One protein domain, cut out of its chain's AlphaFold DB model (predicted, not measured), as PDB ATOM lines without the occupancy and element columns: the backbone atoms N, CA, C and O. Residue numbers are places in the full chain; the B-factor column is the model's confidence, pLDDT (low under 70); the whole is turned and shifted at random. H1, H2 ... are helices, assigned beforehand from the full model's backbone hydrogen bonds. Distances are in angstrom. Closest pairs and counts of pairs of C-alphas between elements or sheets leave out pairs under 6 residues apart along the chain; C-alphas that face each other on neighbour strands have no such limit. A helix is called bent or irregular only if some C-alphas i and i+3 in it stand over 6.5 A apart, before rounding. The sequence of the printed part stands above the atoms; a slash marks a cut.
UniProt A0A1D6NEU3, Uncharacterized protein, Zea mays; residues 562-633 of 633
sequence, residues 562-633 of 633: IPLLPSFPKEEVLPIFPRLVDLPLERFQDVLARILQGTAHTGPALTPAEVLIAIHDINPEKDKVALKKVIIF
ATOM      1  N   ILE A 562      86.538 135.516 199.318       82.25
ATOM      2  CA  ILE A 562      86.269 134.091 199.041       82.25
ATOM      3  C   ILE A 562      86.195 133.250 200.326       82.25
ATOM      4  O   ILE A 562      85.219 132.511 200.475       82.25
ATOM      5  N   PRO A 563      87.140 133.361 201.287       80.69
ATOM      6  CA  PRO A 563      87.124 132.495 202.458       80.69
ATOM      7  C   PRO A 563      85.947 132.780 203.410       80.69
ATOM      8  O   PRO A 563      85.493 131.869 204.099       80.69
ATOM      9  N   LEU A 564      85.409 134.008 203.393       79.62
ATOM     10  CA  LEU A 564      84.315 134.475 204.254       79.62
ATOM     11  C   LEU A 564      82.914 134.354 203.636       79.62
ATOM     12  O   LEU A 564      81.938 134.477 204.378       79.62
ATOM     13  N   LEU A 565      82.780 134.086 202.330       79.75
ATOM     14  CA  LEU A 565      81.477 133.991 201.646       79.75
ATOM     15  C   LEU A 565      80.429 133.092 202.346       79.75
ATOM     16  O   LEU A 565      79.268 133.498 202.364       79.75
ATOM     17  N   PRO A 566      80.773 131.950 202.985       80.06
ATOM     18  CA  PRO A 566      79.801 131.139 203.733       80.06
ATOM     19  C   PRO A 566      79.147 131.850 204.935       80.06
ATOM     20  O   PRO A 566      78.132 131.383 205.449       80.06
ATOM     21  N   SER A 567      79.732 132.953 205.413       75.25
ATOM     22  CA  SER A 567      79.223 133.750 206.541       75.25
ATOM     23  C   SER A 567      78.428 134.992 206.121       75.25
ATOM     24  O   SER A 567      77.881 135.678 206.985       75.25
ATOM     25  N   PHE A 568      78.360 135.305 204.822       78.19
ATOM     26  CA  PHE A 568      77.672 136.501 204.332       78.19
ATOM     27  C   PHE A 568      76.186 136.199 204.045       78.19
ATOM     28  O   PHE A 568      75.885 135.199 203.389       78.19
ATOM     29  N   PRO A 569      75.242 137.055 204.480       79.38
ATOM     30  CA  PRO A 569      73.851 136.989 204.052       79.38
ATOM     31  C   PRO A 569      73.711 137.342 202.563       79.38
ATOM     32  O   PRO A 569      74.506 138.099 201.994       79.38
ATOM     33  N   LYS A 570      72.651 136.825 201.940       78.00
ATOM     34  CA  LYS A 570      72.311 137.002 200.520       78.00
ATOM     35  C   LYS A 570      72.370 138.464 200.058       78.00
ATOM     36  O   LYS A 570      72.878 138.756 198.976       78.00
ATOM     37  N   GLU A 571      71.881 139.374 200.893       77.94
ATOM     38  CA  GLU A 571      71.793 140.815 200.642       77.94
ATOM     39  C   GLU A 571      73.172 141.479 200.483       77.94
ATOM     40  O   GLU A 571      73.287 142.493 199.797       77.94
ATOM     41  N   GLU A 572      74.223 140.901 201.074       79.81
ATOM     42  CA  GLU A 572      75.609 141.365 200.943       79.81
ATOM     43  C   GLU A 572      76.387 140.629 199.844       79.81
ATOM     44  O   GLU A 572      77.305 141.205 199.260       79.81
ATOM     45  N   VAL A 573      76.029 139.379 199.524       80.38
ATOM     46  CA  VAL A 573      76.675 138.625 198.436       80.38
ATOM     47  C   VAL A 573      76.295 139.201 197.071       80.38
ATOM     48  O   VAL A 573      77.177 139.414 196.240       80.38
ATOM     49  N   LEU A 574      75.011 139.500 196.834       80.56
ATOM     50  CA  LEU A 574      74.519 139.935 195.518       80.56
ATOM     51  C   LEU A 574      75.223 141.200 194.960       80.56
ATOM     52  O   LEU A 574      75.631 141.157 193.801       80.56
ATOM     53  N   PRO A 575      75.472 142.285 195.728       80.12
ATOM     54  CA  PRO A 575      76.201 143.459 195.224       80.12
ATOM     55  C   PRO A 575      77.689 143.213 194.923       80.12
ATOM     56  O   PRO A 575      78.315 143.993 194.205       80.12
ATOM     57  N   ILE A 576      78.277 142.158 195.495       80.12
ATOM     58  CA  ILE A 576      79.688 141.784 195.317       80.12
ATOM     59  C   ILE A 576      79.832 140.760 194.176       80.12
ATOM     60  O   ILE A 576      80.864 140.716 193.504       80.12
ATOM     61  N   PHE A 577      78.779 139.983 193.909       80.19
ATOM     62  CA  PHE A 577      78.753 138.861 192.973       80.19
ATOM     63  C   PHE A 577      79.313 139.154 191.563       80.19
ATOM     64  O   PHE A 577      80.138 138.356 191.109       80.19
ATOM     65  N   PRO A 578      79.031 140.294 190.892       81.56
ATOM     66  CA  PRO A 578      79.627 140.584 189.582       81.56
ATOM     67  C   PRO A 578      81.164 140.622 189.609       81.56
ATOM     68  O   PRO A 578      81.824 140.160 188.680       81.56
ATOM     69  N   ARG A 579      81.759 141.100 190.710       78.06
ATOM     70  CA  ARG A 579      83.220 141.137 190.892       78.06
ATOM     71  C   ARG A 579      83.814 139.776 191.253       78.06
ATOM     72  O   ARG A 579      85.003 139.574 191.038       78.06
ATOM     73  N   LEU A 580      83.006 138.854 191.780       80.12
ATOM     74  CA  LEU A 580      83.404 137.457 191.964       80.12
ATOM     75  C   LEU A 580      83.398 136.708 190.622       80.12
ATOM     76  O   LEU A 580      84.314 135.935 190.363       80.12
ATOM     77  N   VAL A 581      82.428 136.987 189.741       81.12
ATOM     78  CA  VAL A 581      82.391 136.448 188.366       81.12
ATOM     79  C   VAL A 581      83.579 136.941 187.527       81.12
ATOM     80  O   VAL A 581      84.074 136.201 186.677       81.12
ATOM     81  N   ASP A 582      84.102 138.148 187.782       80.19
ATOM     82  CA  ASP A 582      85.319 138.633 187.110       80.19
ATOM     83  C   ASP A 582      86.649 138.113 187.702       80.19
ATOM     84  O   ASP A 582      87.729 138.505 187.256       80.19
ATOM     85  N   LEU A 583      86.630 137.146 188.621       81.19
ATOM     86  CA  LEU A 583      87.842 136.421 189.020       81.19
ATOM     87  C   LEU A 583      88.335 135.455 187.909       81.19
ATOM     88  O   LEU A 583      87.691 135.301 186.862       81.19
ATOM     89  N   PRO A 584      89.514 134.818 188.070       81.31
ATOM     90  CA  PRO A 584      89.908 133.654 187.271       81.31
ATOM     91  C   PRO A 584      88.975 132.457 187.513       81.31
ATOM     92  O   PRO A 584      88.466 132.291 188.619       81.31
ATOM     93  N   LEU A 585      88.803 131.588 186.508       78.94
ATOM     94  CA  LEU A 585      87.868 130.448 186.544       78.94
ATOM     95  C   LEU A 585      88.034 129.558 187.789       78.94
ATOM     96  O   LEU A 585      87.047 129.234 188.437       78.94
ATOM     97  N   GLU A 586      89.272 129.218 188.149       80.62
ATOM     98  CA  GLU A 586      89.606 128.416 189.338       80.62
ATOM     99  C   GLU A 586      89.081 129.072 190.628       80.62
ATOM    100  O   GLU A 586      88.402 128.443 191.435       80.62
ATOM    101  N   ARG A 587      89.302 130.384 190.781       80.25
ATOM    102  CA  ARG A 587      88.824 131.157 191.936       80.25
ATOM    103  C   ARG A 587      87.315 131.359 191.926       80.25
ATOM    104  O   ARG A 587      86.713 131.446 192.990       80.25
ATOM    105  N   PHE A 588      86.684 131.399 190.756       81.88
ATOM    106  CA  PHE A 588      85.227 131.411 190.675       81.88
ATOM    107  C   PHE A 588      84.613 130.040 191.018       81.88
ATOM    108  O   PHE A 588      83.540 129.983 191.611       81.88
ATOM    109  N   GLN A 589      85.310 128.932 190.749       82.56
ATOM    110  CA  GLN A 589      84.913 127.610 191.246       82.56
ATOM    111  C   GLN A 589      85.037 127.528 192.779       82.56
ATOM    112  O   GLN A 589      84.092 127.061 193.416       82.56
ATOM    113  N   ASP A 590      86.107 128.074 193.383       80.50
ATOM    114  CA  ASP A 590      86.220 128.236 194.849       80.50
ATOM    115  C   ASP A 590      85.027 129.035 195.428       80.50
ATOM    116  O   ASP A 590      84.441 128.653 196.445       80.50
ATOM    117  N   VAL A 591      84.650 130.142 194.769       83.00
ATOM    118  CA  VAL A 591      83.491 130.986 195.125       83.00
ATOM    119  C   VAL A 591      82.188 130.195 195.081       83.00
ATOM    120  O   VAL A 591      81.446 130.195 196.064       83.00
ATOM    121  N   LEU A 592      81.901 129.522 193.962       81.50
ATOM    122  CA  LEU A 592      80.669 128.754 193.793       81.50
ATOM    123  C   LEU A 592      80.576 127.622 194.817       81.50
ATOM    124  O   LEU A 592      79.525 127.456 195.431       81.50
ATOM    125  N   ALA A 593      81.671 126.897 195.060       82.69
ATOM    126  CA  ALA A 593      81.720 125.862 196.085       82.69
ATOM    127  C   ALA A 593      81.368 126.431 197.469       82.69
ATOM    128  O   ALA A 593      80.455 125.929 198.119       82.69
ATOM    129  N   ARG A 594      82.011 127.527 197.895       80.56
ATOM    130  CA  ARG A 594      81.763 128.137 199.214       80.56
ATOM    131  C   ARG A 594      80.356 128.731 199.357       80.56
ATOM    132  O   ARG A 594      79.741 128.559 200.408       80.56
ATOM    133  N   ILE A 595      79.816 129.371 198.315       83.12
ATOM    134  CA  ILE A 595      78.443 129.910 198.312       83.12
ATOM    135  C   ILE A 595      77.398 128.785 198.404       83.12
ATOM    136  O   ILE A 595      76.459 128.895 199.193       83.12
ATOM    137  N   LEU A 596      77.562 127.712 197.620       81.12
ATOM    138  CA  LEU A 596      76.594 126.612 197.513       81.12
ATOM    139  C   LEU A 596      76.709 125.573 198.641       81.12
ATOM    140  O   LEU A 596      75.744 124.858 198.906       81.12
ATOM    141  N   GLN A 597      77.868 125.471 199.298       79.19
ATOM    142  CA  GLN A 597      78.084 124.588 200.447       79.19
ATOM    143  C   GLN A 597      77.653 125.249 201.766       79.19
ATOM    144  O   GLN A 597      77.034 124.590 202.602       79.19
ATOM    145  N   GLY A 598      77.932 126.548 201.934       67.06
ATOM    146  CA  GLY A 598      77.530 127.310 203.117       67.06
ATOM    147  C   GLY A 598      78.210 126.877 204.420       67.06
ATOM    148  O   GLY A 598      79.220 126.173 204.416       67.06
ATOM    149  N   THR A 599      77.645 127.293 205.558       65.44
ATOM    150  CA  THR A 599      78.018 126.758 206.884       65.44
ATOM    151  C   THR A 599      76.899 125.903 207.470       65.44
ATOM    152  O   THR A 599      75.724 126.067 207.138       65.44
ATOM    153  N   ALA A 600      77.239 125.051 208.440       60.50
ATOM    154  CA  ALA A 600      76.272 124.238 209.179       60.50
ATOM    155  C   ALA A 600      75.248 125.047 210.012       60.50
ATOM    156  O   ALA A 600      74.348 124.450 210.594       60.50
ATOM    157  N   HIS A 601      75.408 126.374 210.123       55.75
ATOM    158  CA  HIS A 601      74.543 127.256 210.920       55.75
ATOM    159  C   HIS A 601      73.746 128.241 210.046       55.75
ATOM    160  O   HIS A 601      72.591 128.522 210.358       55.75
ATOM    161  N   THR A 602      74.333 128.735 208.950       61.88
ATOM    162  CA  THR A 602      73.697 129.700 208.029       61.88
ATOM    163  C   THR A 602      73.031 129.027 206.824       61.88
ATOM    164  O   THR A 602      72.121 129.597 206.230       61.88
ATOM    165  N   GLY A 603      73.460 127.814 206.454       68.69
ATOM    166  CA  GLY A 603      73.121 127.209 205.162       68.69
ATOM    167  C   GLY A 603      73.897 127.845 203.994       68.69
ATOM    168  O   GLY A 603      74.845 128.600 204.233       68.69
ATOM    169  N   PRO A 604      73.545 127.517 202.734       76.94
ATOM    170  CA  PRO A 604      74.151 128.122 201.547       76.94
ATOM    171  C   PRO A 604      73.760 129.599 201.415       76.94
ATOM    172  O   PRO A 604      72.603 129.962 201.625       76.94
ATOM    173  N   ALA A 605      74.713 130.448 201.028       78.69
ATOM    174  CA  ALA A 605      74.506 131.898 200.936       78.69
ATOM    175  C   ALA A 605      73.643 132.312 199.723       78.69
ATOM    176  O   ALA A 605      72.987 133.352 199.749       78.69
ATOM    177  N   LEU A 606      73.626 131.479 198.675       80.69
ATOM    178  CA  LEU A 606      72.691 131.523 197.546       80.69
ATOM    179  C   LEU A 606      72.354 130.082 197.140       80.69
ATOM    180  O   LEU A 606      73.219 129.207 197.177       80.69
ATOM    181  N   THR A 607      71.126 129.826 196.696       83.19
ATOM    182  CA  THR A 607      70.778 128.557 196.033       83.19
ATOM    183  C   THR A 607      71.294 128.519 194.583       83.19
ATOM    184  O   THR A 607      71.507 129.575 193.983       83.19
ATOM    185  N   PRO A 608      71.428 127.335 193.946       82.31
ATOM    186  CA  PRO A 608      71.833 127.238 192.538       82.31
ATOM    187  C   PRO A 608      70.960 128.055 191.571       82.31
ATOM    188  O   PRO A 608      71.467 128.595 190.591       82.31
ATOM    189  N   ALA A 609      69.659 128.189 191.853       82.19
ATOM    190  CA  ALA A 609      68.755 129.010 191.049       82.19
ATOM    191  C   ALA A 609      69.047 130.513 191.206       82.19
ATOM    192  O   ALA A 609      69.053 131.246 190.221       82.19
ATOM    193  N   GLU A 610      69.334 130.970 192.426       83.00
ATOM    194  CA  GLU A 610      69.682 132.369 192.700       83.00
ATOM    195  C   GLU A 610      71.063 132.740 192.157       83.00
ATOM    196  O   GLU A 610      71.237 133.864 191.706       83.00
ATOM    197  N   VAL A 611      72.011 131.797 192.120       82.62
ATOM    198  CA  VAL A 611      73.296 131.966 191.422       82.62
ATOM    199  C   VAL A 611      73.077 132.185 189.922       82.62
ATOM    200  O   VAL A 611      73.644 133.117 189.362       82.62
ATOM    201  N   LEU A 612      72.232 131.381 189.265       79.94
ATOM    202  CA  LEU A 612      71.939 131.548 187.833       79.94
ATOM    203  C   LEU A 612      71.237 132.882 187.529       79.94
ATOM    204  O   LEU A 612      71.588 133.545 186.556       79.94
ATOM    205  N   ILE A 613      70.301 133.310 188.383       82.62
ATOM    206  CA  ILE A 613      69.672 134.640 188.294       82.62
ATOM    207  C   ILE A 613      70.729 135.742 188.485       82.62
ATOM    208  O   ILE A 613      70.812 136.662 187.677       82.62
ATOM    209  N   ALA A 614      71.598 135.617 189.490       81.00
ATOM    210  CA  ALA A 614      72.652 136.590 189.772       81.00
ATOM    211  C   ALA A 614      73.744 136.666 188.689       81.00
ATOM    212  O   ALA A 614      74.416 137.688 188.612       81.00
ATOM    213  N   ILE A 615      73.925 135.630 187.856       80.94
ATOM    214  CA  ILE A 615      74.760 135.683 186.639       80.94
ATOM    215  C   ILE A 615      74.013 136.404 185.508       80.94
ATOM    216  O   ILE A 615      74.589 137.267 184.848       80.94
ATOM    217  N   HIS A 616      72.736 136.072 185.296       76.50
ATOM    218  CA  HIS A 616      71.898 136.658 184.246       76.50
ATOM    219  C   HIS A 616      71.693 138.175 184.417       76.50
ATOM    220  O   HIS A 616      71.663 138.912 183.432       76.50
ATOM    221  N   ASP A 617      71.588 138.649 185.659       79.19
ATOM    222  CA  ASP A 617      71.317 140.056 185.969       79.19
ATOM    223  C   ASP A 617      72.577 140.957 185.940       79.19
ATOM    224  O   ASP A 617      72.467 142.170 186.139       79.19
ATOM    225  N   ILE A 618      73.767 140.406 185.647       79.00
ATOM    226  CA  ILE A 618      75.016 141.176 185.494       79.00
ATOM    227  C   ILE A 618      74.939 142.068 184.256       79.00
ATOM    228  O   ILE A 618      74.783 141.597 183.128       79.00
ATOM    229  N   ASN A 619      75.155 143.370 184.439       74.06
ATOM    230  CA  ASN A 619      75.244 144.314 183.339       74.06
ATOM    231  C   ASN A 619      76.724 144.601 183.008       74.06
ATOM    232  O   ASN A 619      77.383 145.340 183.742       74.06
ATOM    233  N   PRO A 620      77.269 144.088 181.888       66.69
ATOM    234  CA  PRO A 620      78.706 144.158 181.605       66.69
ATOM    235  C   PRO A 620      79.242 145.591 181.445       66.69
ATOM    236  O   PRO A 620      80.415 145.837 181.723       66.69
ATOM    237  N   GLU A 621      78.402 146.554 181.048       62.12
ATOM    238  CA  GLU A 621      78.802 147.963 180.913       62.12
ATOM    239  C   GLU A 621      78.850 148.698 182.262       62.12
ATOM    240  O   GLU A 621      79.714 149.551 182.471       62.12
ATOM    241  N   LYS A 622      77.947 148.364 183.195       64.50
ATOM    242  CA  LYS A 622      77.893 148.973 184.537       64.50
ATOM    243  C   LYS A 622      78.868 148.312 185.509       64.50
ATOM    244  O   LYS A 622      79.600 149.005 186.215       64.50
ATOM    245  N   ASP A 623      78.895 146.984 185.504       63.50
ATOM    246  CA  ASP A 623      79.617 146.165 186.480       63.50
ATOM    247  C   ASP A 623      81.062 145.871 186.047       63.50
ATOM    248  O   ASP A 623      81.864 145.381 186.841       63.50
ATOM    249  N   LYS A 624      81.411 146.231 184.801       64.00
ATOM    250  CA  LYS A 624      82.737 146.099 184.166       64.00
ATOM    251  C   LYS A 624      83.235 144.660 183.980       64.00
ATOM    252  O   LYS A 624      84.406 144.456 183.666       64.00
ATOM    253  N   VAL A 625      82.349 143.677 184.121       66.38
ATOM    254  CA  VAL A 625      82.647 142.257 183.897       66.38
ATOM    255  C   VAL A 625      82.828 141.992 182.402       66.38
ATOM    256  O   VAL A 625      82.012 142.405 181.576       66.38
ATOM    257  N   ALA A 626      83.883 141.266 182.032       62.88
ATOM    258  CA  ALA A 626      84.122 140.922 180.635       62.88
ATOM    259  C   ALA A 626      83.000 140.019 180.081       62.88
ATOM    260  O   ALA A 626      82.872 138.872 180.503       62.88
ATOM    261  N   LEU A 627      82.265 140.500 179.065       55.88
ATOM    262  CA  LEU A 627      81.184 139.788 178.347       55.88
ATOM    263  C   LEU A 627      81.456 138.294 178.107       55.88
ATOM    264  O   LEU A 627      80.570 137.464 178.278       55.88
ATOM    265  N   LYS A 628      82.694 137.938 177.738       57.12
ATOM    266  CA  LYS A 628      83.090 136.544 177.499       57.12
ATOM    267  C   LYS A 628      82.905 135.645 178.725       57.12
ATOM    268  O   LYS A 628      82.514 134.506 178.539       57.12
ATOM    269  N   LYS A 629      83.151 136.126 179.951       59.94
ATOM    270  CA  LYS A 629      82.953 135.334 181.178       59.94
ATOM    271  C   LYS A 629      81.474 135.062 181.442       59.94
ATOM    272  O   LYS A 629      81.123 133.932 181.742       59.94
ATOM    273  N   VAL A 630      80.616 136.066 181.241       57.66
ATOM    274  CA  VAL A 630      79.153 135.955 181.419       57.66
ATOM    275  C   VAL A 630      78.513 134.989 180.403       57.66
ATOM    276  O   VAL A 630      77.433 134.474 180.648       57.66
ATOM    277  N   ILE A 631      79.184 134.719 179.275       54.34
ATOM    278  CA  ILE A 631      78.708 133.847 178.178       54.34
ATOM    279  C   ILE A 631      79.374 132.444 178.206       54.34
ATOM    280  O   ILE A 631      79.057 131.590 177.382       54.34
ATOM    281  N   ILE A 632      80.318 132.192 179.123       52.81
ATOM    282  CA  ILE A 632      81.071 130.921 179.230       52.81
ATOM    283  C   ILE A 632      80.504 129.969 180.306       52.81
ATOM    284  O   ILE A 632      80.877 128.794 180.321       52.81
ATOM    285  N   PHE A 633      79.598 130.454 181.161       47.94
ATOM    286  CA  PHE A 633      78.846 129.670 182.151       47.94
ATOM    287  C   PHE A 633      77.397 129.444 181.699       47.94
ATOM    288  O   PHE A 633      76.862 128.367 182.043       47.94
TER     289      PHE A 633
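AT A GLANCE: This is residues 562 to 633 of the 633 residues of an uncharacterized protein of Zea mays (UniProt A0A1D6NEU3). This is a small, elongated group of mostly short helices: H3, H4 and H5 make a triangle, and short H1 runs side by side with H4, the longest helix. The link from H4 to H5 reaches one end of the long axis at Ala 600, and H6 lies at the other end. The printed part has 72 residues with seven named helices, H1 to H7 in order, and no named strand, in the class all helix. It is compact, with a radius of gyration of the C-alphas of 11.7 A and spans of 36 by 23 by 18 A.

HOW THE PARTS SIT: Start at H4, residues 585 to 597. H1, residues 562 to 567, touches it the same way at a shallow tilt of 14 degrees; the closest C-alphas, of Ile 562 and Val 591, are 5.7 A apart. H3, residues 577 to 581, only just touches residues 588 to 591 of H4, with 3 pairs of C-alphas within 8 A; the closest, of Val 581 and Phe 588, are 6.2 A apart. H5, residues 608 to 616, only just touches H3, also with 3 pairs, the closest C-alphas being those of Phe 577 and Ala 614 at 7.3 A. H2, residues 570 to 573, H6, residues 620 to 623, and H7, residues 627 to 630, touch no helix. In H3, H4 and H5 every O i to N i+4 pair is within hydrogen-bond range; in H1 it is 0 of 2, with 2 of 3 O i to N i+3 pairs within range, and H2, H6 and H7 are too short for an O i to N i+4 pair.

IN THESE COORDINATES: Find C-alpha 585 at (87.868, 130.448, 186.544); from there H4 runs 18.0 A. H5 is 12.5 A long and H1 10.3 A; H1 is irregular, with C-alphas 563 and 566 7.6 A apart. H7 ends at C-alpha 630, (79.153, 135.955, 181.419).

THE WHOLE: The C-alphas farthest apart, of Ala 600 and Glu 621, are 37.0 A apart. The printed part has no cut and no long link. Look for pLDDT under 70 at residues 598 to 603 and 620 to 633.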